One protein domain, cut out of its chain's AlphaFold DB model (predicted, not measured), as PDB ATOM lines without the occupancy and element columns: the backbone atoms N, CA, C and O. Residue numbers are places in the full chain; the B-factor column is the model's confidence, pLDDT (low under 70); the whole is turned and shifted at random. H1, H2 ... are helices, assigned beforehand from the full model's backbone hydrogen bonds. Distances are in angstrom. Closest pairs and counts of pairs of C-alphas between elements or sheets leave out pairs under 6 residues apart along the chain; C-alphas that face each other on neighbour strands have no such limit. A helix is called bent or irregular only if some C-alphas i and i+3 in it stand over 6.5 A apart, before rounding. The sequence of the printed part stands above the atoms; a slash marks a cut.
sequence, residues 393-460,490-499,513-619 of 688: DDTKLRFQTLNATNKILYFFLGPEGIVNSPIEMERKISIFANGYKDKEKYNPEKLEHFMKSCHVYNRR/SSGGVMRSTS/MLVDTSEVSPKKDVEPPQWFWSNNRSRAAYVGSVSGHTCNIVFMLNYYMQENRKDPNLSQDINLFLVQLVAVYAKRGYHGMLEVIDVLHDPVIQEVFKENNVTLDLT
ATOM      1  N   ASP A 393      37.959 -58.757  -7.263       69.06
ATOM      2  CA  ASP A 393      36.789 -58.033  -7.783       69.06
ATOM      3  C   ASP A 393      36.752 -56.602  -7.234       69.06
ATOM      4  O   ASP A 393      36.426 -56.351  -6.074       69.06
ATOM      5  N   ASP A 394      37.064 -55.649  -8.103       71.50
ATOM      6  CA  ASP A 394      37.092 -54.225  -7.795       71.50
ATOM      7  C   ASP A 394      35.839 -53.468  -8.245       71.50
ATOM      8  O   ASP A 394      35.798 -52.237  -8.166       71.50
ATOM      9  N   THR A 395      34.803 -54.165  -8.711       74.62
ATOM     10  CA  THR A 395      33.619 -53.542  -9.319       74.62
ATOM     11  C   THR A 395      32.948 -52.555  -8.374       74.62
ATOM     12  O   THR A 395      32.610 -51.437  -8.774       74.62
ATOM     13  N   LYS A 396      32.814 -52.937  -7.101       81.62
ATOM     14  CA  LYS A 396      32.246 -52.078  -6.060       81.62
ATOM     15  C   LYS A 396      33.099 -50.829  -5.830       81.62
ATOM     16  O   LYS A 396      32.559 -49.723  -5.835       81.62
ATOM     17  N   LEU A 397      34.413 -50.991  -5.669       82.56
ATOM     18  CA  LEU A 397      35.339 -49.884  -5.429       82.56
ATOM     19  C   LEU A 397      35.390 -48.925  -6.627       82.56
ATOM     20  O   LEU A 397      35.340 -47.708  -6.450       82.56
ATOM     21  N   ARG A 398      35.416 -49.461  -7.851       80.12
ATOM     22  CA  ARG A 398      35.331 -48.690  -9.098       80.12
ATOM     23  C   ARG A 398      34.044 -47.870  -9.156       80.12
ATOM     24  O   ARG A 398      34.105 -46.669  -9.405       80.12
ATOM     25  N   PHE A 399      32.892 -48.485  -8.885       84.12
ATOM     26  CA  PHE A 399      31.602 -47.791  -8.875       84.12
ATOM     27  C   PHE A 399      31.553 -46.675  -7.820       84.12
ATOM     28  O   PHE A 399      31.148 -45.554  -8.122       84.12
ATOM     29  N   GLN A 400      32.016 -46.950  -6.598       88.56
ATOM     30  CA  GLN A 400      32.077 -45.950  -5.527       88.56
ATOM     31  C   GLN A 400      33.009 -44.786  -5.883       88.56
ATOM     32  O   GLN A 400      32.639 -43.630  -5.696       88.56
ATOM     33  N   THR A 401      34.178 -45.078  -6.457       88.06
ATOM     34  CA  THR A 401      35.155 -44.059  -6.869       88.06
ATOM     35  C   THR A 401      34.609 -43.181  -7.996       88.06
ATOM     36  O   THR A 401      34.743 -41.958  -7.938       88.06
ATOM     37  N   LEU A 402      33.939 -43.775  -8.993       87.69
ATOM     38  CA  LEU A 402      33.275 -43.029 -10.067       87.69
ATOM     39  C   LEU A 402      32.163 -42.132  -9.519       87.69
ATOM     40  O   LEU A 402      32.091 -40.967  -9.896       87.69
ATOM     41  N   ASN A 403      31.340 -42.627  -8.592       90.94
ATOM     42  CA  ASN A 403      30.278 -41.829  -7.976       90.94
ATOM     43  C   ASN A 403      30.825 -40.659  -7.152       90.94
ATOM     44  O   ASN A 403      30.374 -39.529  -7.335       90.94
ATOM     45  N   ALA A 404      31.814 -40.912  -6.290       93.00
ATOM     46  CA  ALA A 404      32.490 -39.877  -5.513       93.00
ATOM     47  C   ALA A 404      33.077 -38.794  -6.431       93.00
ATOM     48  O   ALA A 404      32.861 -37.594  -6.242       93.00
ATOM     49  N   THR A 405      33.758 -39.230  -7.492       91.69
ATOM     50  CA  THR A 405      34.367 -38.331  -8.468       91.69
ATOM     51  C   THR A 405      33.321 -37.551  -9.256       91.69
ATOM     52  O   THR A 405      33.485 -36.349  -9.441       91.69
ATOM     53  N   ASN A 406      32.215 -38.183  -9.650       91.94
ATOM     54  CA  ASN A 406      31.096 -37.522 -10.314       91.94
ATOM     55  C   ASN A 406      30.495 -36.415  -9.458       91.94
ATOM     56  O   ASN A 406      30.312 -35.310  -9.959       91.94
ATOM     57  N   LYS A 407      30.244 -36.660  -8.167       92.69
ATOM     58  CA  LYS A 407      29.719 -35.629  -7.258       92.69
ATOM     59  C   LYS A 407      30.643 -34.410  -7.195       92.69
ATOM     60  O   LYS A 407      30.191 -33.278  -7.369       92.69
ATOM     61  N   ILE A 408      31.937 -34.641  -6.977       91.69
ATOM     62  CA  ILE A 408      32.930 -33.575  -6.794       91.69
ATOM     63  C   ILE A 408      33.196 -32.838  -8.109       91.69
ATOM     64  O   ILE A 408      33.152 -31.609  -8.159       91.69
ATOM     65  N   LEU A 409      33.444 -33.556  -9.204       88.31
ATOM     66  CA  LEU A 409      33.706 -32.926 -10.495       88.31
ATOM     67  C   LEU A 409      32.470 -32.225 -11.043       88.31
ATOM     68  O   LEU A 409      32.622 -31.143 -11.597       88.31
ATOM     69  N   TYR A 410      31.263 -32.768 -10.864       87.31
ATOM     70  CA  TYR A 410      30.038 -32.070 -11.250       87.31
ATOM     71  C   TYR A 410      29.868 -30.768 -10.469       87.31
ATOM     72  O   TYR A 410      29.515 -29.742 -11.048       87.31
ATOM     73  N   PHE A 411      30.187 -30.765  -9.171       86.75
ATOM     74  CA  PHE A 411      30.143 -29.548  -8.369       86.75
ATOM     75  C   PHE A 411      31.012 -28.433  -8.962       86.75
ATOM     76  O   PHE A 411      30.561 -27.294  -9.078       86.75
ATOM     77  N   PHE A 412      32.246 -28.728  -9.376       81.31
ATOM     78  CA  PHE A 412      33.144 -27.706  -9.923       81.31
ATOM     79  C   PHE A 412      32.906 -27.445 -11.415       81.31
ATOM     80  O   PHE A 412      32.748 -26.299 -11.832       81.31
ATOM     81  N   LEU A 413      32.834 -28.497 -12.221       76.69
ATOM     82  CA  LEU A 413      32.826 -28.440 -13.684       76.69
ATOM     83  C   LEU A 413      31.409 -28.420 -14.289       76.69
ATOM     84  O   LEU A 413      31.262 -28.129 -15.475       76.69
ATOM     85  N   GLY A 414      30.360 -28.668 -13.501       79.12
ATOM     86  CA  GLY A 414      28.987 -28.826 -13.989       79.12
ATOM     87  C   GLY A 414      28.798 -30.138 -14.763       79.12
ATOM     88  O   GLY A 414      29.530 -31.098 -14.522       79.12
ATOM     89  N   PRO A 415      27.869 -30.195 -15.737       77.75
ATOM     90  CA  PRO A 415      27.661 -31.383 -16.576       77.75
ATOM     91  C   PRO A 415      28.934 -31.877 -17.278       77.75
ATOM     92  O   PRO A 415      29.124 -33.078 -17.443       77.75
ATOM     93  N   GLU A 416      29.860 -30.969 -17.600       73.19
ATOM     94  CA  GLU A 416      31.165 -31.313 -18.183       73.19
ATOM     95  C   GLU A 416      32.049 -32.132 -17.231       73.19
ATOM     96  O   GLU A 416      33.044 -32.691 -17.674       73.19
ATOM     97  N   GLY A 417      31.722 -32.211 -15.938       76.44
ATOM     98  CA  GLY A 417      32.445 -32.983 -14.928       76.44
ATOM     99  C   GLY A 417      32.046 -34.451 -14.820       76.44
ATOM    100  O   GLY A 417      32.749 -35.190 -14.141       76.44
ATOM    101  N   ILE A 418      30.961 -34.881 -15.471       84.38
ATOM    102  CA  ILE A 418      30.452 -36.260 -15.377       84.38
ATOM    103  C   ILE A 418      31.416 -37.226 -16.066       84.38
ATOM    104  O   ILE A 418      31.816 -36.976 -17.191       84.38
ATOM    105  N   VAL A 419      31.786 -38.319 -15.414       81.25
ATOM    106  CA  VAL A 419      32.713 -39.348 -15.882       81.25
ATOM    107  C   VAL A 419      32.037 -40.713 -15.852       81.25
ATOM    108  O   VAL A 419      31.367 -41.065 -14.880       81.25
ATOM    109  N   ASN A 420      32.233 -41.491 -16.915       79.88
ATOM    110  CA  ASN A 420      31.616 -42.812 -17.079       79.88
ATOM    111  C   ASN A 420      32.630 -43.962 -17.075       79.88
ATOM    112  O   ASN A 420      32.244 -45.125 -16.997       79.88
ATOM    113  N   SER A 421      33.927 -43.656 -17.143       72.69
ATOM    114  CA  SER A 421      34.994 -44.654 -17.093       72.69
ATOM    115  C   SER A 421      36.211 -44.159 -16.310       72.69
ATOM    116  O   SER A 421      36.387 -42.946 -16.152       72.69
ATOM    117  N   PRO A 422      37.093 -45.061 -15.835       73.56
ATOM    118  CA  PRO A 422      38.343 -44.675 -15.177       73.56
ATOM    119  C   PRO A 422      39.231 -43.766 -16.037       73.56
ATOM    120  O   PRO A 422      39.853 -42.840 -15.522       73.56
ATOM    121  N   ILE A 423      39.241 -43.976 -17.357       71.25
ATOM    122  CA  ILE A 423      39.997 -43.137 -18.296       71.25
ATOM    123  C   ILE A 423      39.424 -41.716 -18.323       71.25
ATOM    124  O   ILE A 423      40.172 -40.738 -18.290       71.25
ATOM    125  N   GLU A 424      38.098 -41.584 -18.380       73.62
ATOM    126  CA  GLU A 424      37.447 -40.275 -18.349       73.62
ATOM    127  C   GLU A 424      37.664 -39.579 -16.997       73.62
ATOM    128  O   GLU A 424      38.015 -38.398 -16.955       73.62
ATOM    129  N   MET A 425      37.551 -40.335 -15.902       80.12
ATOM    130  CA  MET A 425      37.833 -39.893 -14.537       80.12
ATOM    131  C   MET A 425      39.224 -39.281 -14.410       80.12
ATOM    132  O   MET A 425      39.377 -38.144 -13.965       80.12
ATOM    133  N   GLU A 426      40.239 -40.005 -14.865       76.06
ATOM    134  CA  GLU A 426      41.624 -39.561 -14.829       76.06
ATOM    135  C   GLU A 426      41.848 -38.258 -15.613       76.06
ATOM    136  O   GLU A 426      42.522 -37.330 -15.142       76.06
ATOM    137  N   ARG A 427      41.246 -38.161 -16.806       72.62
ATOM    138  CA  ARG A 427      41.314 -36.959 -17.646       72.62
ATOM    139  C   ARG A 427      40.690 -35.770 -16.932       72.62
ATOM    140  O   ARG A 427      41.323 -34.719 -16.848       72.62
ATOM    141  N   LYS A 428      39.484 -35.923 -16.384       77.06
ATOM    142  CA  LYS A 428      38.776 -34.805 -15.747       77.06
ATOM    143  C   LYS A 428      39.374 -34.408 -14.406       77.06
ATOM    144  O   LYS A 428      39.430 -33.216 -14.115       77.06
ATOM    145  N   ILE A 429      39.939 -35.349 -13.651       79.88
ATOM    146  CA  ILE A 429      40.774 -35.028 -12.489       79.88
ATOM    147  C   ILE A 429      42.003 -34.226 -12.921       79.88
ATOM    148  O   ILE A 429      42.312 -33.220 -12.293       79.88
ATOM    149  N   SER A 430      42.672 -34.596 -14.016       72.62
ATOM    150  CA  SER A 430      43.814 -33.826 -14.531       72.62
ATOM    151  C   SER A 430      43.427 -32.392 -14.921       72.62
ATOM    152  O   SER A 430      44.207 -31.470 -14.683       72.62
ATOM    153  N   ILE A 431      42.232 -32.180 -15.490       68.25
ATOM    154  CA  ILE A 431      41.694 -30.838 -15.790       68.25
ATOM    155  C   ILE A 431      41.433 -30.070 -14.498       68.25
ATOM    156  O   ILE A 431      41.901 -28.944 -14.339       68.25
ATOM    157  N   PHE A 432      40.697 -30.687 -13.574       75.81
ATOM    158  CA  PHE A 432      40.364 -30.099 -12.284       75.81
ATOM    159  C   PHE A 432      41.631 -29.660 -11.541       75.81
ATOM    160  O   PHE A 432      41.742 -28.515 -11.113       75.81
ATOM    161  N   ALA A 433      42.621 -30.547 -11.481       70.31
ATOM    162  CA  ALA A 433      43.827 -30.378 -10.696       70.31
ATOM    163  C   ALA A 433      44.842 -29.400 -11.329       70.31
ATOM    164  O   ALA A 433      45.515 -28.658 -10.609       70.31
ATOM    165  N   ASN A 434      44.940 -29.342 -12.667       59.19
ATOM    166  CA  ASN A 434      45.871 -28.440 -13.362       59.19
ATOM    167  C   ASN A 434      45.258 -27.092 -13.751       59.19
ATOM    168  O   ASN A 434      45.996 -26.118 -13.910       59.19
ATOM    169  N   GLY A 435      43.941 -27.030 -13.935       54.44
ATOM    170  CA  GLY A 435      43.331 -25.933 -14.668       54.44
ATOM    171  C   GLY A 435      42.159 -25.249 -14.006       54.44
ATOM    172  O   GLY A 435      42.000 -24.046 -14.206       54.44
ATOM    173  N   TYR A 436      41.377 -25.932 -13.177       56.06
ATOM    174  CA  TYR A 436      40.114 -25.349 -12.752       56.06
ATOM    175  C   TYR A 436      40.295 -24.326 -11.627       56.06
ATOM    176  O   TYR A 436      40.157 -24.612 -10.442       56.06
ATOM    177  N   LYS A 437      40.613 -23.088 -12.017       58.53
ATOM    178  CA  LYS A 437      40.596 -21.919 -11.143       58.53
ATOM    179  C   LYS A 437      39.338 -21.102 -11.345       58.53
ATOM    180  O   LYS A 437      39.407 -19.950 -11.764       58.53
ATOM    181  N   ASP A 438      38.194 -21.717 -11.092       56.28
ATOM    182  CA  ASP A 438      36.922 -21.006 -11.073       56.28
ATOM    183  C   ASP A 438      36.883 -20.045  -9.883       56.28
ATOM    184  O   ASP A 438      36.458 -20.383  -8.780       56.28
ATOM    185  N   LYS A 439      37.411 -18.842 -10.124       62.78
ATOM    186  CA  LYS A 439      37.507 -17.758  -9.146       62.78
ATOM    187  C   LYS A 439      36.133 -17.222  -8.736       62.78
ATOM    188  O   LYS A 439      36.075 -16.419  -7.813       62.78
ATOM    189  N   GLU A 440      35.049 -17.631  -9.398       63.56
ATOM    190  CA  GLU A 440      33.690 -17.264  -8.990       63.56
ATOM    191  C   GLU A 440      33.271 -18.032  -7.735       63.56
ATOM    192  O   GLU A 440      32.537 -17.509  -6.900       63.56
ATOM    193  N   LYS A 441      33.787 -19.255  -7.555       66.00
ATOM    194  CA  LYS A 441      33.438 -20.121  -6.421       66.00
ATOM    195  C   LYS A 441      34.298 -19.910  -5.185       66.00
ATOM    196  O   LYS A 441      33.976 -20.446  -4.130       66.00
ATOM    197  N   TYR A 442      35.400 -19.168  -5.292       68.94
ATOM    198  CA  TYR A 442      36.298 -18.961  -4.164       68.94
ATOM    199  C   TYR A 442      37.124 -17.677  -4.267       68.94
ATOM    200  O   TYR A 442      37.521 -17.241  -5.344       68.94
ATOM    201  N   ASN A 443      37.451 -17.084  -3.114       78.88
ATOM    202  CA  ASN A 443      38.216 -15.838  -3.052       78.88
ATOM    203  C   ASN A 443      39.735 -16.086  -3.271       78.88
ATOM    204  O   ASN A 443      40.343 -16.817  -2.479       78.88
ATOM    205  N   PRO A 444      40.376 -15.458  -4.283       73.31
ATOM    206  CA  PRO A 444      41.800 -15.651  -4.579       73.31
ATOM    207  C   PRO A 444      42.767 -15.174  -3.487       73.31
ATOM    208  O   PRO A 444      43.809 -15.794  -3.291       73.31
ATOM    209  N   GLU A 445      42.438 -14.102  -2.766       80.12
ATOM    210  CA  GLU A 445      43.271 -13.573  -1.676       80.12
ATOM    211  C   GLU A 445      43.252 -14.519  -0.474       80.12
ATOM    212  O   GLU A 445      44.292 -14.807   0.120       80.12
ATOM    213  N   LYS A 446      42.074 -15.078  -0.157       82.75
ATOM    214  CA  LYS A 446      41.940 -16.121   0.871       82.75
ATOM    215  C   LYS A 446      42.720 -17.378   0.495       82.75
ATOM    216  O   LYS A 446      43.376 -17.950   1.362       82.75
ATOM    217  N   LEU A 447      42.689 -17.778  -0.779       79.81
ATOM    218  CA  LEU A 447      43.501 -18.889  -1.279       79.81
ATOM    219  C   LEU A 447      44.996 -18.597  -1.096       79.81
ATOM    220  O   LEU A 447      45.718 -19.441  -0.578       79.81
ATOM    221  N   GLU A 448      45.474 -17.415  -1.486       76.94
ATOM    222  CA  GLU A 448      46.890 -17.063  -1.344       76.94
ATOM    223  C   GLU A 448      47.335 -17.044   0.127       76.94
ATOM    224  O   GLU A 448      48.403 -17.566   0.458       76.94
ATOM    225  N   HIS A 449      46.507 -16.494   1.020       81.38
ATOM    226  CA  HIS A 449      46.763 -16.511   2.458       81.38
ATOM    227  C   HIS A 449      46.819 -17.942   3.009       81.38
ATOM    228  O   HIS A 449      47.779 -18.305   3.691       81.38
ATOM    229  N   PHE A 450      45.840 -18.777   2.650       82.75
ATOM    230  CA  PHE A 450      45.803 -20.192   3.014       82.75
ATOM    231  C   PHE A 450      47.055 -20.929   2.530       82.75
ATOM    232  O   PHE A 450      47.744 -21.573   3.319       82.75
ATOM    233  N   MET A 451      47.428 -20.764   1.261       75.56
ATOM    234  CA  MET A 451      48.623 -21.391   0.705       75.56
ATOM    235  C   MET A 451      49.892 -20.979   1.465       75.56
ATOM    236  O   MET A 451      50.701 -21.841   1.798       75.56
ATOM    237  N   LYS A 452      50.057 -19.690   1.801       75.38
ATOM    238  CA  LYS A 452      51.200 -19.196   2.597       75.38
ATOM    239  C   LYS A 452      51.237 -19.764   4.021       75.38
ATOM    240  O   LYS A 452      52.324 -19.875   4.590       75.38
ATOM    241  N   SER A 453      50.085 -20.131   4.582       76.12
ATOM    242  CA  SER A 453      49.998 -20.737   5.915       76.12
ATOM    243  C   SER A 453      50.433 -22.210   5.952       76.12
ATOM    244  O   SER A 453      50.962 -22.652   6.966       76.12
ATOM    245  N   CYS A 454      50.321 -22.954   4.844       70.06
ATOM    246  CA  CYS A 454      50.807 -24.334   4.762       70.06
ATOM    247  C   CYS A 454      52.344 -24.382   4.833       70.06
ATOM    248  O   CYS A 454      53.028 -23.952   3.897       70.06
ATOM    249  N   HIS A 455      52.912 -24.979   5.885       67.12
ATOM    250  CA  HIS A 455      54.369 -25.106   6.058       67.12
ATOM    251  C   HIS A 455      55.034 -25.870   4.911       67.12
ATOM    252  O   HIS A 455      56.134 -25.548   4.466       67.12
ATOM    253  N   VAL A 456      54.314 -26.861   4.399       61.41
ATOM    254  CA  VAL A 456      54.652 -27.667   3.230       61.41
ATOM    255  C   VAL A 456      54.786 -26.814   1.944       61.41
ATOM    256  O   VAL A 456      55.617 -27.135   1.088       61.41
ATOM    257  N   TYR A 457      54.032 -25.721   1.791       60.00
ATOM    258  CA  TYR A 457      54.090 -24.822   0.625       60.00
ATOM    259  C   TYR A 457      55.032 -23.623   0.826       60.00
ATOM    260  O   TYR A 457      55.734 -23.214  -0.106       60.00
ATOM    261  N   ASN A 458      55.049 -23.069   2.038       50.69
ATOM    262  CA  ASN A 458      55.801 -21.875   2.400       50.69
ATOM    263  C   ASN A 458      57.310 -22.082   2.123       50.69
ATOM    264  O   ASN A 458      57.878 -23.107   2.500       50.69
ATOM    265  N   ARG A 459      57.961 -21.108   1.459       47.34
ATOM    266  CA  ARG A 459      59.370 -21.105   0.969       47.34
ATOM    267  C   ARG A 459      59.659 -21.699  -0.423       47.34
ATOM    268  O   ARG A 459      60.828 -21.778  -0.807       47.34
ATOM    269  N   ARG A 460      58.655 -22.044  -1.241       49.31
ATOM    270  CA  ARG A 460      58.864 -22.437  -2.662       49.31
ATOM    271  C   ARG A 460      58.951 -21.260  -3.646       49.31
ATOM    272  O   ARG A 460      58.812 -21.468  -4.853       49.31
ATOM    273  N   SER A 490      63.872 -34.399 -17.038       35.22
ATOM    274  CA  SER A 490      63.465 -35.014 -15.800       35.22
ATOM    275  C   SER A 490      64.043 -34.178 -14.666       35.22
ATOM    276  O   SER A 490      65.255 -34.080 -14.478       35.22
ATOM    277  N   SER A 491      63.168 -33.591 -13.848       36.88
ATOM    278  CA  SER A 491      63.496 -33.450 -12.429       36.88
ATOM    279  C   SER A 491      64.086 -34.794 -11.996       36.88
ATOM    280  O   SER A 491      63.462 -35.808 -12.297       36.88
ATOM    281  N   GLY A 492      65.257 -34.851 -11.357       33.53
ATOM    282  CA  GLY A 492      65.992 -36.104 -11.064       33.53
ATOM    283  C   GLY A 492      65.236 -37.210 -10.286       33.53
ATOM    284  O   GLY A 492      65.842 -38.200  -9.885       33.53
ATOM    285  N   GLY A 493      63.929 -37.051 -10.060       37.28
ATOM    286  CA  GLY A 493      62.965 -38.034  -9.569       37.28
ATOM    287  C   GLY A 493      62.114 -38.752 -10.632       37.28
ATOM    288  O   GLY A 493      61.263 -39.538 -10.235       37.28
ATOM    289  N   VAL A 494      62.299 -38.530 -11.942       45.12
ATOM    290  CA  VAL A 494      61.542 -39.286 -12.960       45.12
ATOM    291  C   VAL A 494      61.963 -40.759 -12.955       45.12
ATOM    292  O   VAL A 494      63.153 -41.067 -13.017       45.12
ATOM    293  N   MET A 495      60.993 -41.672 -12.868       45.97
ATOM    294  CA  MET A 495      61.239 -43.114 -12.983       45.97
ATOM    295  C   MET A 495      61.966 -43.451 -14.283       45.97
ATOM    296  O   MET A 495      61.484 -43.122 -15.360       45.97
ATOM    297  N   ARG A 496      63.087 -44.174 -14.177       44.75
ATOM    298  CA  ARG A 496      63.948 -44.580 -15.305       44.75
ATOM    299  C   ARG A 496      63.271 -45.519 -16.324       44.75
ATOM    300  O   ARG A 496      63.841 -45.814 -17.362       44.75
ATOM    301  N   SER A 497      62.069 -46.024 -16.024       43.31
ATOM    302  CA  SER A 497      61.184 -46.725 -16.964       43.31
ATOM    303  C   SER A 497      59.789 -46.897 -16.358       43.31
ATOM    304  O   SER A 497      59.657 -47.363 -15.229       43.31
ATOM    305  N   THR A 498      58.737 -46.572 -17.109       43.06
ATOM    306  CA  THR A 498      57.324 -46.823 -16.756       43.06
ATOM    307  C   THR A 498      56.723 -47.982 -17.548       43.06
ATOM    308  O   THR A 498      55.505 -48.044 -17.711       43.06
ATOM    309  N   SER A 499      57.556 -48.879 -18.089       41.84
ATOM    310  CA  SER A 499      57.072 -49.872 -19.045       41.84
ATOM    311  C   SER A 499      56.005 -50.817 -18.472       41.84
ATOM    312  O   SER A 499      55.985 -51.142 -17.278       41.84
ATOM    313  N   MET A 513      59.366 -45.327 -22.855       33.47
ATOM    314  CA  MET A 513      60.160 -45.429 -21.637       33.47
ATOM    315  C   MET A 513      60.682 -44.035 -21.329       33.47
ATOM    316  O   MET A 513      61.316 -43.395 -22.169       33.47
ATOM    317  N   LEU A 514      60.404 -43.552 -20.124       36.03
ATOM    318  CA  LEU A 514      61.135 -42.410 -19.604       36.03
ATOM    319  C   LEU A 514      62.624 -42.754 -19.639       36.03
ATOM    320  O   LEU A 514      63.026 -43.847 -19.259       36.03
ATOM    321  N   VAL A 515      63.398 -41.853 -20.227       31.44
ATOM    322  CA  VAL A 515      64.804 -42.052 -20.573       31.44
ATOM    323  C   VAL A 515      65.614 -42.418 -19.331       31.44
ATOM    324  O   VAL A 515      65.469 -41.785 -18.287       31.44
ATOM    325  N   ASP A 516      66.549 -43.355 -19.485       32.16
ATOM    326  CA  ASP A 516      67.575 -43.697 -18.485       32.16
ATOM    327  C   ASP A 516      68.555 -42.536 -18.194       32.16
ATOM    328  O   ASP A 516      69.449 -42.656 -17.356       32.16
ATOM    329  N   THR A 517      68.421 -41.399 -18.884       33.03
ATOM    330  CA  THR A 517      69.307 -40.242 -18.752       33.03
ATOM    331  C   THR A 517      68.530 -39.001 -18.324       33.03
ATOM    332  O   THR A 517      68.041 -38.207 -19.124       33.03
ATOM    333  N   SER A 518      68.452 -38.795 -17.011       33.72
ATOM    334  CA  SER A 518      68.245 -37.460 -16.458       33.72
ATOM    335  C   SER A 518      69.589 -36.732 -16.439       33.72
ATOM    336  O   SER A 518      70.342 -36.841 -15.471       33.72
ATOM    337  N   GLU A 519      69.928 -36.001 -17.499       33.59
ATOM    338  CA  GLU A 519      70.983 -34.993 -17.389       33.59
ATOM    339  C   GLU A 519      70.372 -33.723 -16.807       33.59
ATOM    340  O   GLU A 519      69.670 -32.969 -17.487       33.59
ATOM    341  N   VAL A 520      70.646 -33.491 -15.521       33.94
ATOM    342  CA  VAL A 520      70.421 -32.192 -14.885       33.94
ATOM    343  C   VAL A 520      71.079 -31.146 -15.772       33.94
ATOM    344  O   VAL A 520      72.283 -31.221 -16.007       33.94
ATOM    345  N   SER A 521      70.301 -30.187 -16.285       32.81
ATOM    346  CA  SER A 521      70.844 -29.089 -17.082       32.81
ATOM    347  C   SER A 521      72.012 -28.454 -16.317       32.81
ATOM    348  O   SER A 521      71.769 -27.852 -15.267       32.81
ATOM    349  N   PRO A 522      73.260 -28.538 -16.809       34.09
ATOM    350  CA  PRO A 522      74.370 -27.879 -16.153       34.09
ATOM    351  C   PRO A 522      74.190 -26.383 -16.390       34.09
ATOM    352  O   PRO A 522      74.499 -25.870 -17.464       34.09
ATOM    353  N   LYS A 523      73.633 -25.654 -15.424       39.50
ATOM    354  CA  LYS A 523      73.702 -24.193 -15.443       39.50
ATOM    355  C   LYS A 523      74.176 -23.655 -14.100       39.50
ATOM    356  O   LYS A 523      73.432 -23.638 -13.130       39.50
ATOM    357  N   LYS A 524      75.450 -23.253 -14.157       40.34
ATOM    358  CA  LYS A 524      76.132 -22.117 -13.523       40.34
ATOM    359  C   LYS A 524      75.560 -21.604 -12.198       40.34
ATOM    360  O   LYS A 524      74.481 -21.023 -12.164       40.34
ATOM    361  N   ASP A 525      76.410 -21.709 -11.180       40.47
ATOM    362  CA  ASP A 525      76.645 -20.684 -10.159       40.47
ATOM    363  C   ASP A 525      75.424 -20.228  -9.348       40.47
ATOM    364  O   ASP A 525      75.162 -19.034  -9.209       40.47
ATOM    365  N   VAL A 526      74.687 -21.171  -8.759       43.25
ATOM    366  CA  VAL A 526      73.799 -20.860  -7.630       43.25
ATOM    367  C   VAL A 526      74.254 -21.677  -6.428       43.25
ATOM    368  O   VAL A 526      74.105 -22.897  -6.423       43.25
ATOM    369  N   GLU A 527      74.821 -21.007  -5.420       36.84
ATOM    370  CA  GLU A 527      75.063 -21.589  -4.098       36.84
ATOM    371  C   GLU A 527      73.908 -21.240  -3.137       36.84
ATOM    372  O   GLU A 527      73.568 -20.063  -2.990       36.84
ATOM    373  N   PRO A 528      73.307 -22.233  -2.454       42.88
ATOM    374  CA  PRO A 528      73.530 -23.666  -2.627       42.88
ATOM    375  C   PRO A 528      72.846 -24.192  -3.908       42.88
ATOM    376  O   PRO A 528      71.826 -23.635  -4.334       42.88
ATOM    377  N   PRO A 529      73.369 -25.282  -4.504       36.78
ATOM    378  CA  PRO A 529      72.829 -25.868  -5.729       36.78
ATOM    379  C   PRO A 529      71.346 -26.217  -5.553       36.78
ATOM    380  O   PRO A 529      70.981 -27.059  -4.730       36.78
ATOM    381  N   GLN A 530      70.473 -25.551  -6.314       39.47
ATOM    382  CA  GLN A 530      69.028 -25.777  -6.248       39.47
ATOM    383  C   GLN A 530      68.655 -27.040  -7.014       39.47
ATOM    384  O   GLN A 530      68.602 -27.098  -8.239       39.47
ATOM    385  N   TRP A 531      68.401 -28.064  -6.226       34.31
ATOM    386  CA  TRP A 531      67.920 -29.369  -6.617       34.31
ATOM    387  C   TRP A 531      66.376 -29.360  -6.477       34.31
ATOM    388  O   TRP A 531      65.846 -28.658  -5.618       34.31
ATOM    389  N   PHE A 532      65.632 -30.112  -7.306       42.66
ATOM    390  CA  PHE A 532      64.179 -30.402  -7.159       42.66
ATOM    391  C   PHE A 532      63.838 -31.209  -5.881       42.66
ATOM    392  O   PHE A 532      63.021 -32.124  -5.868       42.66
ATOM    393  N   TRP A 533      64.538 -30.909  -4.801       39.47
ATOM    394  CA  TRP A 533      64.556 -31.625  -3.549       39.47
ATOM    395  C   TRP A 533      64.056 -30.653  -2.503       39.47
ATOM    396  O   TRP A 533      64.458 -29.485  -2.473       39.47
ATOM    397  N   SER A 534      63.160 -31.105  -1.634       40.09
ATOM    398  CA  SER A 534      62.868 -30.292  -0.468       40.09
ATOM    399  C   SER A 534      64.065 -30.365   0.472       40.09
ATOM    400  O   SER A 534      64.299 -31.394   1.096       40.09
ATOM    401  N   ASN A 535      64.771 -29.246   0.644       39.69
ATOM    402  CA  ASN A 535      65.809 -29.109   1.675       39.69
ATOM    403  C   ASN A 535      65.269 -29.338   3.104       39.69
ATOM    404  O   ASN A 535      66.055 -29.433   4.039       39.69
ATOM    405  N   ASN A 536      63.942 -29.432   3.271       41.84
ATOM    406  CA  ASN A 536      63.256 -29.536   4.556       41.84
ATOM    407  C   ASN A 536      62.416 -30.820   4.707       41.84
ATOM    408  O   ASN A 536      61.767 -30.977   5.737       41.84
ATOM    409  N   ARG A 537      62.376 -31.725   3.711       50.28
ATOM    410  CA  ARG A 537      61.631 -32.996   3.810       50.28
ATOM    411  C   ARG A 537      62.526 -34.175   3.464       50.28
ATOM    412  O   ARG A 537      62.732 -34.493   2.299       50.28
ATOM    413  N   SER A 538      63.018 -34.846   4.498       50.81
ATOM    414  CA  SER A 538      63.762 -36.101   4.366       50.81
ATOM    415  C   SER A 538      62.871 -37.279   3.944       50.81
ATOM    416  O   SER A 538      63.374 -38.212   3.325       50.81
ATOM    417  N   ARG A 539      61.560 -37.229   4.239       59.12
ATOM    418  CA  ARG A 539      60.587 -38.304   3.952       59.12
ATOM    419  C   ARG A 539      60.148 -38.331   2.486       59.12
ATOM    420  O   ARG A 539      60.385 -39.320   1.803       59.12
ATOM    421  N   ALA A 540      59.575 -37.242   1.972       58.56
ATOM    422  CA  ALA A 540      59.284 -37.067   0.547       58.56
ATOM    423  C   ALA A 540      60.440 -36.341  -0.147       58.56
ATOM    424  O   ALA A 540      60.344 -35.160  -0.474       58.56
ATOM    425  N   ALA A 541      61.562 -37.037  -0.331       50.44
ATOM    426  CA  ALA A 541      62.763 -36.429  -0.899       50.44
ATOM    427  C   ALA A 541      62.571 -36.004  -2.377       50.44
ATOM    428  O   ALA A 541      63.182 -35.035  -2.829       50.44
ATOM    429  N   TYR A 542      61.653 -36.663  -3.097       54.66
ATOM    430  CA  TYR A 542      61.263 -36.337  -4.472       54.66
ATOM    431  C   TYR A 542      60.096 -35.368  -4.498       54.66
ATOM    432  O   TYR A 542      58.978 -35.725  -4.129       54.66
ATOM    433  N   VAL A 543      60.356 -34.142  -4.947       51.09
ATOM    434  CA  VAL A 543      59.379 -33.063  -4.870       51.09
ATOM    435  C   VAL A 543      59.251 -32.352  -6.215       51.09
ATOM    436  O   VAL A 543      60.158 -31.654  -6.662       51.09
ATOM    437  N   GLY A 544      58.096 -32.503  -6.860       51.88
ATOM    438  CA  GLY A 544      57.700 -31.723  -8.027       51.88
ATOM    439  C   GLY A 544      57.007 -30.408  -7.655       51.88
ATOM    440  O   GLY A 544      57.012 -29.959  -6.515       51.88
ATOM    441  N   SER A 545      56.371 -29.748  -8.627       54.84
ATOM    442  CA  SER A 545      55.562 -28.538  -8.374       54.84
ATOM    443  C   SER A 545      54.140 -28.836  -7.852       54.84
ATOM    444  O   SER A 545      53.306 -27.929  -7.764       54.84
ATOM    445  N   VAL A 546      53.844 -30.095  -7.505       58.53
ATOM    446  CA  VAL A 546      52.479 -30.580  -7.235       58.53
ATOM    447  C   VAL A 546      51.970 -30.149  -5.870       58.53
ATOM    448  O   VAL A 546      50.792 -29.838  -5.760       58.53
ATOM    449  N   SER A 547      52.832 -29.988  -4.863       62.69
ATOM    450  CA  SER A 547      52.373 -29.602  -3.519       62.69
ATOM    451  C   SER A 547      51.510 -28.328  -3.478       62.69
ATOM    452  O   SER A 547      50.595 -28.229  -2.669       62.69
ATOM    453  N   GLY A 548      51.786 -27.342  -4.341       67.88
ATOM    454  CA  GLY A 548      50.970 -26.128  -4.446       67.88
ATOM    455  C   GLY A 548      49.620 -26.371  -5.120       67.88
ATOM    456  O   GLY A 548      48.632 -25.743  -4.751       67.88
ATOM    457  N   HIS A 549      49.562 -27.306  -6.070       74.25
ATOM    458  CA  HIS A 549      48.303 -27.747  -6.669       74.25
ATOM    459  C   HIS A 549      47.452 -28.462  -5.617       74.25
ATOM    460  O   HIS A 549      46.278 -28.139  -5.476       74.25
ATOM    461  N   THR A 550      48.053 -29.336  -4.803       80.12
ATOM    462  CA  THR A 550      47.361 -30.041  -3.714       80.12
ATOM    463  C   THR A 550      46.752 -29.082  -2.690       80.12
ATOM    464  O   THR A 550      45.581 -29.237  -2.362       80.12
ATOM    465  N   CYS A 551      47.479 -28.048  -2.238       79.25
ATOM    466  CA  CYS A 551      46.901 -27.035  -1.343       79.25
ATOM    467  C   CYS A 551      45.701 -26.318  -1.984       79.25
ATOM    468  O   CYS A 551      44.679 -26.125  -1.333       79.25
ATOM    469  N   ASN A 552      45.800 -25.946  -3.266       80.81
ATOM    470  CA  ASN A 552      44.689 -25.315  -3.981       80.81
ATOM    471  C   ASN A 552      43.464 -26.245  -4.059       80.81
ATOM    472  O   ASN A 552      42.348 -25.830  -3.770       80.81
ATOM    473  N   ILE A 553      43.681 -27.525  -4.364       85.81
ATOM    474  CA  ILE A 553      42.619 -28.531  -4.405       85.81
ATOM    475  C   ILE A 553      41.936 -28.678  -3.048       85.81
ATOM    476  O   ILE A 553      40.714 -28.664  -3.000       85.81
ATOM    477  N   VAL A 554      42.689 -28.776  -1.946       89.38
ATOM    478  CA  VAL A 554      42.097 -28.842  -0.597       89.38
ATOM    479  C   VAL A 554      41.244 -27.607  -0.321       89.38
ATOM    480  O   VAL A 554      40.121 -27.728   0.167       89.38
ATOM    481  N   PHE A 555      41.748 -26.422  -0.666       87.31
ATOM    482  CA  PHE A 555      41.000 -25.182  -0.497       87.31
ATOM    483  C   PHE A 555      39.696 -25.187  -1.297       87.31
ATOM    484  O   PHE A 555      38.659 -24.792  -0.775       87.31
ATOM    485  N   MET A 556      39.720 -25.672  -2.540       85.81
ATOM    486  CA  MET A 556      38.513 -25.833  -3.350       85.81
ATOM    487  C   MET A 556      37.557 -26.859  -2.735       85.81
ATOM    488  O   MET A 556      36.376 -26.563  -2.568       85.81
ATOM    489  N   LEU A 557      38.059 -28.032  -2.335       91.06
ATOM    490  CA  LEU A 557      37.268 -29.080  -1.687       91.06
ATOM    491  C   LEU A 557      36.604 -28.588  -0.397       91.06
ATOM    492  O   LEU A 557      35.513 -29.051  -0.096       91.06
ATOM    493  N   ASN A 558      37.187 -27.621   0.319       91.94
ATOM    494  CA  ASN A 558      36.543 -26.990   1.474       91.94
ATOM    495  C   ASN A 558      35.155 -26.429   1.125       91.94
ATOM    496  O   ASN A 558      34.203 -26.676   1.856       91.94
ATOM    497  N   TYR A 559      34.999 -25.760  -0.022       88.75
ATOM    498  CA  TYR A 559      33.695 -25.241  -0.458       88.75
ATOM    499  C   TYR A 559      32.704 -26.369  -0.752       88.75
ATOM    500  O   TYR A 559      31.566 -26.330  -0.289       88.75
ATOM    501  N   TYR A 560      33.150 -27.416  -1.452       91.38
ATOM    502  CA  TYR A 560      32.318 -28.596  -1.690       91.38
ATOM    503  C   TYR A 560      31.880 -29.251  -0.372       91.38
ATOM    504  O   TYR A 560      30.699 -29.546  -0.192       91.38
ATOM    505  N   MET A 561      32.807 -29.432   0.573       95.31
ATOM    506  CA  MET A 561      32.518 -30.014   1.882       95.31
ATOM    507  C   MET A 561      31.535 -29.156   2.680       95.31
ATOM    508  O   MET A 561      30.622 -29.707   3.285       95.31
ATOM    509  N   GLN A 562      31.668 -27.826   2.645       92.62
ATOM    510  CA  GLN A 562      30.754 -26.890   3.307       92.62
ATOM    511  C   GLN A 562      29.324 -26.979   2.764       92.62
ATOM    512  O   GLN A 562      28.375 -27.001   3.549       92.62
ATOM    513  N   GLU A 563      29.159 -27.084   1.445       92.19
ATOM    514  CA  GLU A 563      27.839 -27.215   0.817       92.19
ATOM    515  C   GLU A 563      27.217 -28.606   1.016       92.19
ATOM    516  O   GLU A 563      25.995 -28.741   1.044       92.19
ATOM    517  N   ASN A 564      28.042 -29.635   1.233       93.19
ATOM    518  CA  ASN A 564      27.606 -31.029   1.329       93.19
ATOM    519  C   ASN A 564      27.765 -31.632   2.736       93.19
ATOM    520  O   ASN A 564      27.729 -32.849   2.881       93.19
ATOM    521  N   ARG A 565      27.864 -30.815   3.799       90.69
ATOM    522  CA  ARG A 565      28.065 -31.277   5.199       90.69
ATOM    523  C   ARG A 565      27.041 -32.295   5.708       90.69
ATOM    524  O   ARG A 565      27.280 -32.946   6.719       90.69
ATOM    525  N   LYS A 566      25.876 -32.378   5.063       89.62
ATOM    526  CA  LYS A 566      24.801 -33.317   5.411       89.62
ATOM    527  C   LYS A 566      24.901 -34.657   4.675       89.62
ATOM    528  O   LYS A 566      24.132 -35.551   5.014       89.62
ATOM    529  N   ASP A 567      25.782 -34.801   3.681       91.25
ATOM    530  CA  ASP A 567      25.978 -36.077   2.985       91.25
ATOM    531  C   ASP A 567      26.686 -37.060   3.935       91.25
ATOM    532  O   ASP A 567      27.834 -36.817   4.318       91.25
ATOM    533  N   PRO A 568      26.039 -38.174   4.327       91.38
ATOM    534  CA  PRO A 568      26.655 -39.158   5.214       91.38
ATOM    535  C   PRO A 568      27.901 -39.816   4.602       91.38
ATOM    536  O   PRO A 568      28.740 -40.331   5.339       91.38
ATOM    537  N   ASN A 569      28.050 -39.780   3.274       92.12
ATOM    538  CA  ASN A 569      29.188 -40.354   2.562       92.12
ATOM    539  C   ASN A 569      30.302 -39.334   2.289       92.12
ATOM    540  O   ASN A 569      31.309 -39.707   1.694       92.12
ATOM    541  N   LEU A 570      30.177 -38.078   2.744       93.56
ATOM    542  CA  LEU A 570      31.122 -37.006   2.409       93.56
ATOM    543  C   LEU A 570      32.581 -37.387   2.697       93.56
ATOM    544  O   LEU A 570      33.451 -37.181   1.856       93.56
ATOM    545  N   SER A 571      32.854 -37.983   3.863       92.19
ATOM    546  CA  SER A 571      34.213 -38.424   4.210       92.19
ATOM    547  C   SER A 571      34.741 -39.489   3.252       92.19
ATOM    548  O   SER A 571      35.892 -39.423   2.824       92.19
ATOM    549  N   GLN A 572      33.902 -40.464   2.896       90.75
ATOM    550  CA  GLN A 572      34.280 -41.522   1.968       90.75
ATOM    551  C   GLN A 572      34.529 -40.954   0.566       90.75
ATOM    552  O   GLN A 572      35.547 -41.275  -0.042       90.75
ATOM    553  N   ASP A 573      33.648 -40.077   0.084       93.38
ATOM    554  CA  ASP A 573      33.756 -39.475  -1.245       93.38
ATOM    555  C   ASP A 573      35.036 -38.638  -1.381       93.38
ATOM    556  O   ASP A 573      35.761 -38.760  -2.370       93.38
ATOM    557  N   ILE A 574      35.371 -37.846  -0.354       93.75
ATOM    558  CA  ILE A 574      36.620 -37.076  -0.303       93.75
ATOM    559  C   ILE A 574      37.842 -38.001  -0.311       93.75
ATOM    560  O   ILE A 574      38.781 -37.755  -1.072       93.75
ATOM    561  N   ASN A 575      37.835 -39.076   0.482       91.31
ATOM    562  CA  ASN A 575      38.960 -40.012   0.549       91.31
ATOM    563  C   ASN A 575      39.184 -40.721  -0.794       91.31
ATOM    564  O   ASN A 575      40.311 -40.738  -1.294       91.31
ATOM    565  N   LEU A 576      38.117 -41.241  -1.412       90.31
ATOM    566  CA  LEU A 576      38.175 -41.903  -2.719       90.31
ATOM    567  C   LEU A 576      38.696 -40.953  -3.806       90.31
ATOM    568  O   LEU A 576      39.606 -41.302  -4.558       90.31
ATOM    569  N   PHE A 577      38.175 -39.725  -3.849       91.69
ATOM    570  CA  PHE A 577      38.601 -38.726  -4.825       91.69
ATOM    571  C   PHE A 577      40.063 -38.302  -4.641       91.69
ATOM    572  O   PHE A 577      40.809 -38.214  -5.616       91.69
ATOM    573  N   LEU A 578      40.505 -38.060  -3.402       91.38
ATOM    574  CA  LEU A 578      41.886 -37.659  -3.121       91.38
ATOM    575  C   LEU A 578      42.887 -38.770  -3.443       91.38
ATOM    576  O   LEU A 578      43.956 -38.480  -3.979       91.38
ATOM    577  N   VAL A 579      42.546 -40.031  -3.173       89.75
ATOM    578  CA  VAL A 579      43.379 -41.189  -3.539       89.75
ATOM    579  C   VAL A 579      43.548 -41.272  -5.052       89.75
ATOM    580  O   VAL A 579      44.676 -41.406  -5.536       89.75
ATOM    581  N   GLN A 580      42.456 -41.105  -5.801       87.19
ATOM    582  CA  GLN A 580      42.505 -41.051  -7.256       87.19
ATOM    583  C   GLN A 580      43.364 -39.874  -7.739       87.19
ATOM    584  O   GLN A 580      44.224 -40.038  -8.599       87.19
ATOM    585  N   LEU A 581      43.195 -38.692  -7.148       86.31
ATOM    586  CA  LEU A 581      43.957 -37.496  -7.498       86.31
ATOM    587  C   LEU A 581      45.464 -37.652  -7.256       86.31
ATOM    588  O   LEU A 581      46.265 -37.301  -8.125       86.31
ATOM    589  N   VAL A 582      45.863 -38.215  -6.110       86.06
ATOM    590  CA  VAL A 582      47.265 -38.557  -5.812       86.06
ATOM    591  C   VAL A 582      47.803 -39.506  -6.879       86.06
ATOM    592  O   VAL A 582      48.894 -39.295  -7.417       86.06
ATOM    593  N   ALA A 583      47.026 -40.534  -7.218       82.12
ATOM    594  CA  ALA A 583      47.422 -41.514  -8.208       82.12
ATOM    595  C   ALA A 583      47.613 -40.872  -9.591       82.12
ATOM    596  O   ALA A 583      48.598 -41.176 -10.264       82.12
ATOM    597  N   VAL A 584      46.713 -39.990 -10.050       77.12
ATOM    598  CA  VAL A 584      46.811 -39.303 -11.360       77.12
ATOM    599  C   VAL A 584      48.165 -38.605 -11.528       77.12
ATOM    600  O   VAL A 584      48.785 -38.680 -12.593       77.12
ATOM    601  N   TYR A 585      48.659 -37.966 -10.466       74.19
ATOM    602  CA  TYR A 585      49.953 -37.290 -10.483       74.19
ATOM    603  C   TYR A 585      51.145 -38.252 -10.441       74.19
ATOM    604  O   TYR A 585      52.164 -37.993 -11.086       74.19
ATOM    605  N   ALA A 586      51.026 -39.364  -9.716       76.31
ATOM    606  CA  ALA A 586      52.137 -40.284  -9.491       76.31
ATOM    607  C   ALA A 586      52.291 -41.380 -10.561       76.31
ATOM    608  O   ALA A 586      53.406 -41.833 -10.807       76.31
ATOM    609  N   LYS A 587      51.223 -41.788 -11.261       72.81
ATOM    610  CA  LYS A 587      51.249 -42.961 -12.166       72.81
ATOM    611  C   LYS A 587      52.233 -42.867 -13.336       72.81
ATOM    612  O   LYS A 587      52.607 -43.881 -13.924       72.81
ATOM    613  N   ARG A 588      52.610 -41.641 -13.705       61.31
ATOM    614  CA  ARG A 588      53.575 -41.345 -14.773       61.31
ATOM    615  C   ARG A 588      55.021 -41.389 -14.271       61.31
ATOM    616  O   ARG A 588      55.934 -41.210 -15.060       61.31
ATOM    617  N   GLY A 589      55.238 -41.563 -12.968       57.97
ATOM    618  CA  GLY A 589      56.565 -41.535 -12.361       57.97
ATOM    619  C   GLY A 589      57.220 -40.153 -12.358       57.97
ATOM    620  O   GLY A 589      58.423 -40.076 -12.139       57.97
ATOM    621  N   TYR A 590      56.466 -39.073 -12.620       56.53
ATOM    622  CA  TYR A 590      56.946 -37.681 -12.554       56.53
ATOM    623  C   TYR A 590      56.923 -37.100 -11.134       56.53
ATOM    624  O   TYR A 590      57.707 -36.203 -10.821       56.53
ATOM    625  N   HIS A 591      56.020 -37.598 -10.291       67.50
ATOM    626  CA  HIS A 591      55.806 -37.144  -8.921       67.50
ATOM    627  C   HIS A 591      55.772 -38.340  -7.979       67.50
ATOM    628  O   HIS A 591      55.304 -39.411  -8.362       67.50
ATOM    629  N   GLY A 592      56.245 -38.142  -6.749       71.94
ATOM    630  CA  GLY A 592      56.069 -39.138  -5.699       71.94
ATOM    631  C   GLY A 592      54.663 -39.057  -5.109       71.94
ATOM    632  O   GLY A 592      54.168 -37.959  -4.845       71.94
ATOM    633  N   MET A 593      54.029 -40.202  -4.846       81.25
ATOM    634  CA  MET A 593      52.752 -40.245  -4.116       81.25
ATOM    635  C   MET A 593      52.899 -39.589  -2.742       81.25
ATOM    636  O   MET A 593      52.027 -38.827  -2.320       81.25
ATOM    637  N   LEU A 594      54.028 -39.835  -2.065       79.25
ATOM    638  CA  LEU A 594      54.277 -39.288  -0.736       79.25
ATOM    639  C   LEU A 594      54.366 -37.762  -0.722       79.25
ATOM    640  O   LEU A 594      53.991 -37.151   0.269       79.25
ATOM    641  N   GLU A 595      54.796 -37.126  -1.818       75.06
ATOM    642  CA  GLU A 595      54.831 -35.661  -1.899       75.06
ATOM    643  C   GLU A 595      53.441 -35.062  -1.649       75.06
ATOM    644  O   GLU A 595      53.305 -34.074  -0.921       75.06
ATOM    645  N   VAL A 596      52.421 -35.668  -2.262       80.12
ATOM    646  CA  VAL A 596      51.023 -35.241  -2.173       80.12
ATOM    647  C   VAL A 596      50.423 -35.668  -0.838       80.12
ATOM    648  O   VAL A 596      49.763 -34.866  -0.182       80.12
ATOM    649  N   ILE A 597      50.694 -36.900  -0.401       83.56
ATOM    650  CA  ILE A 597      50.239 -37.424   0.893       83.56
ATOM    651  C   ILE A 597      50.765 -36.559   2.047       83.56
ATOM    652  O   ILE A 597      49.980 -36.200   2.919       83.56
ATOM    653  N   ASP A 598      52.038 -36.158   2.040       78.06
ATOM    654  CA  ASP A 598      52.620 -35.284   3.068       78.06
ATOM    655  C   ASP A 598      51.899 -33.932   3.147       78.06
ATOM    656  O   ASP A 598      51.743 -33.380   4.231       78.06
ATOM    657  N   VAL A 599      51.442 -33.388   2.010       79.81
ATOM    658  CA  VAL A 599      50.621 -32.166   2.004       79.81
ATOM    659  C   VAL A 599      49.283 -32.434   2.675       79.81
ATOM    660  O   VAL A 599      48.853 -31.652   3.512       79.81
ATOM    661  N   LEU A 600      48.632 -33.542   2.320       86.38
ATOM    662  CA  LEU A 600      47.330 -33.911   2.869       86.38
ATOM    663  C   LEU A 600      47.373 -34.180   4.381       86.38
ATOM    664  O   LEU A 600      46.346 -34.036   5.031       86.38
ATOM    665  N   HIS A 601      48.536 -34.516   4.945       82.50
ATOM    666  CA  HIS A 601      48.738 -34.693   6.391       82.50
ATOM    667  C   HIS A 601      49.345 -33.460   7.086       82.50
ATOM    668  O   HIS A 601      49.635 -33.525   8.281       82.50
ATOM    669  N   ASP A 602      49.544 -32.336   6.385       81.94
ATOM    670  CA  ASP A 602      49.966 -31.083   7.023       81.94
ATOM    671  C   ASP A 602      48.895 -30.640   8.046       81.94
ATOM    672  O   ASP A 602      47.702 -30.691   7.728       81.94
ATOM    673  N   PRO A 603      49.271 -30.194   9.261       84.25
ATOM    674  CA  PRO A 603      48.304 -29.828  10.299       84.25
ATOM    675  C   PRO A 603      47.272 -28.785   9.855       84.25
ATOM    676  O   PRO A 603      46.104 -28.888  10.221       84.25
ATOM    677  N   VAL A 604      47.678 -27.809   9.033       86.00
ATOM    678  CA  VAL A 604      46.772 -26.772   8.513       86.00
ATOM    679  C   VAL A 604      45.746 -27.383   7.559       86.00
ATOM    680  O   VAL A 604      44.579 -27.004   7.569       86.00
ATOM    681  N   ILE A 605      46.170 -28.351   6.746       87.81
ATOM    682  CA  ILE A 605      45.301 -29.077   5.817       87.81
ATOM    683  C   ILE A 605      44.330 -29.991   6.578       87.81
ATOM    684  O   ILE A 605      43.145 -30.034   6.256       87.81
ATOM    685  N   GLN A 606      44.808 -30.680   7.612       89.69
ATOM    686  CA  GLN A 606      43.990 -31.558   8.452       89.69
ATOM    687  C   GLN A 606      42.893 -30.796   9.205       89.69
ATOM    688  O   GLN A 606      41.767 -31.290   9.298       89.69
ATOM    689  N   GLU A 607      43.165 -29.571   9.668       91.88
ATOM    690  CA  GLU A 607      42.136 -28.753  10.320       91.88
ATOM    691  C   GLU A 607      40.991 -28.398   9.357       91.88
ATOM    692  O   GLU A 607      39.832 -28.455   9.756       91.88
ATOM    693  N   VAL A 608      41.268 -28.165   8.065       93.06
ATOM    694  CA  VAL A 608      40.215 -27.916   7.058       93.06
ATOM    695  C   VAL A 608      39.250 -29.098   6.932       93.06
ATOM    696  O   VAL A 608      38.036 -28.902   6.833       93.06
ATOM    697  N   PHE A 609      39.757 -30.333   6.929       94.38
ATOM    698  CA  PHE A 609      38.897 -31.519   6.889       94.38
ATOM    699  C   PHE A 609      38.087 -31.653   8.180       94.38
ATOM    700  O   PHE A 609      36.866 -31.834   8.139       94.38
ATOM    701  N   LYS A 610      38.744 -31.462   9.326       93.50
ATOM    702  CA  LYS A 610      38.128 -31.544  10.652       93.50
ATOM    703  C   LYS A 610      37.012 -30.515  10.859       93.50
ATOM    704  O   LYS A 610      35.946 -30.885  11.342       93.50
ATOM    705  N   GLU A 611      37.191 -29.268  10.421       94.00
ATOM    706  CA  GLU A 611      36.163 -28.209  10.453       94.00
ATOM    707  C   GLU A 611      34.891 -28.567   9.666       94.00
ATOM    708  O   GLU A 611      33.815 -28.010   9.910       94.00
ATOM    709  N   ASN A 612      34.997 -29.498   8.717       93.00
ATOM    710  CA  ASN A 612      33.881 -29.990   7.917       93.00
ATOM    711  C   ASN A 612      33.387 -31.377   8.342       93.00
ATOM    712  O   ASN A 612      32.597 -31.979   7.618       93.00
ATOM    713  N   ASN A 613      33.816 -31.879   9.505       91.62
ATOM    714  CA  ASN A 613      33.532 -33.239   9.978       91.62
ATOM    715  C   ASN A 613      33.972 -34.330   8.986       91.62
ATOM    716  O   ASN A 613      33.366 -35.400   8.915       91.62
ATOM    717  N   VAL A 614      35.026 -34.062   8.211       93.38
ATOM    718  CA  VAL A 614      35.627 -35.025   7.290       93.38
ATOM    719  C   VAL A 614      36.855 -35.653   7.933       93.38
ATOM    720  O   VAL A 614      37.738 -34.955   8.423       93.38
ATOM    721  N   THR A 615      36.914 -36.986   7.928       89.75
ATOM    722  CA  THR A 615      38.078 -37.736   8.425       89.75
ATOM    723  C   THR A 615      38.929 -38.222   7.257       89.75
ATOM    724  O   THR A 615      38.556 -39.177   6.570       89.75
ATOM    725  N   LEU A 616      40.086 -37.587   7.058       88.50
ATOM    726  CA  LEU A 616      41.089 -37.997   6.077       88.50
ATOM    727  C   LEU A 616      42.264 -38.682   6.782       88.50
ATOM    728  O   LEU A 616      43.181 -38.020   7.261       88.50
ATOM    729  N   ASP A 617      42.244 -40.013   6.801       83.75
ATOM    730  CA  ASP A 617      43.337 -40.836   7.320       83.75
ATOM    731  C   ASP A 617      43.768 -41.846   6.253       83.75
ATOM    732  O   ASP A 617      43.267 -42.973   6.174       83.75
ATOM    733  N   LEU A 618      44.690 -41.417   5.385       86.31
ATOM    734  CA  LEU A 618      45.184 -42.280   4.313       86.31
ATOM    735  C   LEU A 618      46.048 -43.418   4.866       86.31
ATOM    736  O   LEU A 618      46.125 -44.477   4.246       86.31
ATOM    737  N   THR A 619      46.686 -43.236   6.026       84.62
ATOM    738  CA  THR A 619      47.469 -44.297   6.670       84.62
ATOM    739  C   THR A 619      46.575 -45.453   7.085       84.62
ATOM    740  O   THR A 619      46.854 -46.605   6.741       84.62
TER     741      THR A 619
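AT A GLANCE: This is residues 393 to 460, 490 to 499 and 513 to 619 of the 688 residues of an uncharacterized protein of Fluoribacter gormanii (UniProt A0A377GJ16). H4 and H5 run opposite ways through the middle of a helical body, with H1 and H2 crossing over one side of the pair and H7 packed along H4 on the other side. H6 folds back from the end of H5 onto the start of H4, H3 crosses H4 at its edge, and in the long loop of residues 513 to 545 residues 522 to 530 stick out. The printed part has 185 residues, with seven named helices, H1 to H7 in chain order, and no named strand; the class is all helix, and the helix packing is mostly crossed. It is compact, with a radius of gyration of the C-alphas of 17.5 A and spans of 55 by 39 by 31 A.

HOW THE PARTS SIT: Begin at H1, residues 395 to 417; it has a kink of 107 degrees near residue 411 and is irregular, with C-alphas 412 and 415 9.4 A apart. It touches H2, residues 422 to 435, at a steep tilt of 39 degrees, the same way; the closest C-alphas, of Gly 417 and Lys 428, are 6.6 A apart. H3, residues 444 to 453, is apart from H2. Past two cuts comes the hub, H4, residues 546 to 563, which touches four helices. Its residues 548 to 555 alone touch H3, closest at the C-alphas of Met 451 and Cys 551, 6.2 A. H2 touches H4 with residues 433 to 434 alone, about perpendicular at 79 degrees, closest at C-alphas 433 and 549, 6.6 A. H5, residues 570 to 586, is close to H4 but not clearly touching, at a shallow tilt of 19 degrees, opposite ways; C-alphas 561 and 570, the closest, are 7.1 A apart. H1, with residues 400 to 408 alone, touches H5 about perpendicular at 88 degrees; C-alphas 404 and 573, the closest, are 4.5 A apart. H2 touches H5 too, closest at C-alphas 426 and 584, 6.2 A. H6, residues 593 to 600, forms a helical hairpin with H5, closest at C-alphas 586 and 593, 5.4 A, and touches H4, closest at C-alphas 547 and 596, 6.0 A. H7, residues 603 to 611, touches H4 at a shallow tilt of 15 degrees, the same way; C-alphas 558 and 608, the closest, are 6.7 A apart. In H2, H3 and H5 every O i to N i+4 pair is within hydrogen-bond range; in H1 16 of 19 are, in H4 12 of 14, in H6 3 of 4 and in H7 4 of 5.

IN THESE COORDINATES: Find C-alpha 395 at (33.619, -53.542, -9.319), where H1 begins; it is 21.3 A long from first to last C-alpha, and H2 is 19.4 A. H4 starts at C-alpha 546, (52.479, -30.580, -7.235), and is 26.1 A long; H5 is 24.4 A. H7 ends at C-alpha 611, (36.163, -28.209, 10.453).

THE WHOLE: The C-alphas farthest apart, of Lys 524 and Lys 566, are 55.8 A apart. Residues 461 to 489 are not printed, with C-alphas 460 and 490 18.8 A apart across the cut, nor are residues 500 to 512, with C-alphas 499 and 513 6.0 A apart. Of the links that are printed whole, no link is long. The mean pLDDT of the printed part is 71.0; look for values under 70 at residues 490 to 499 and 513 to 548, among others.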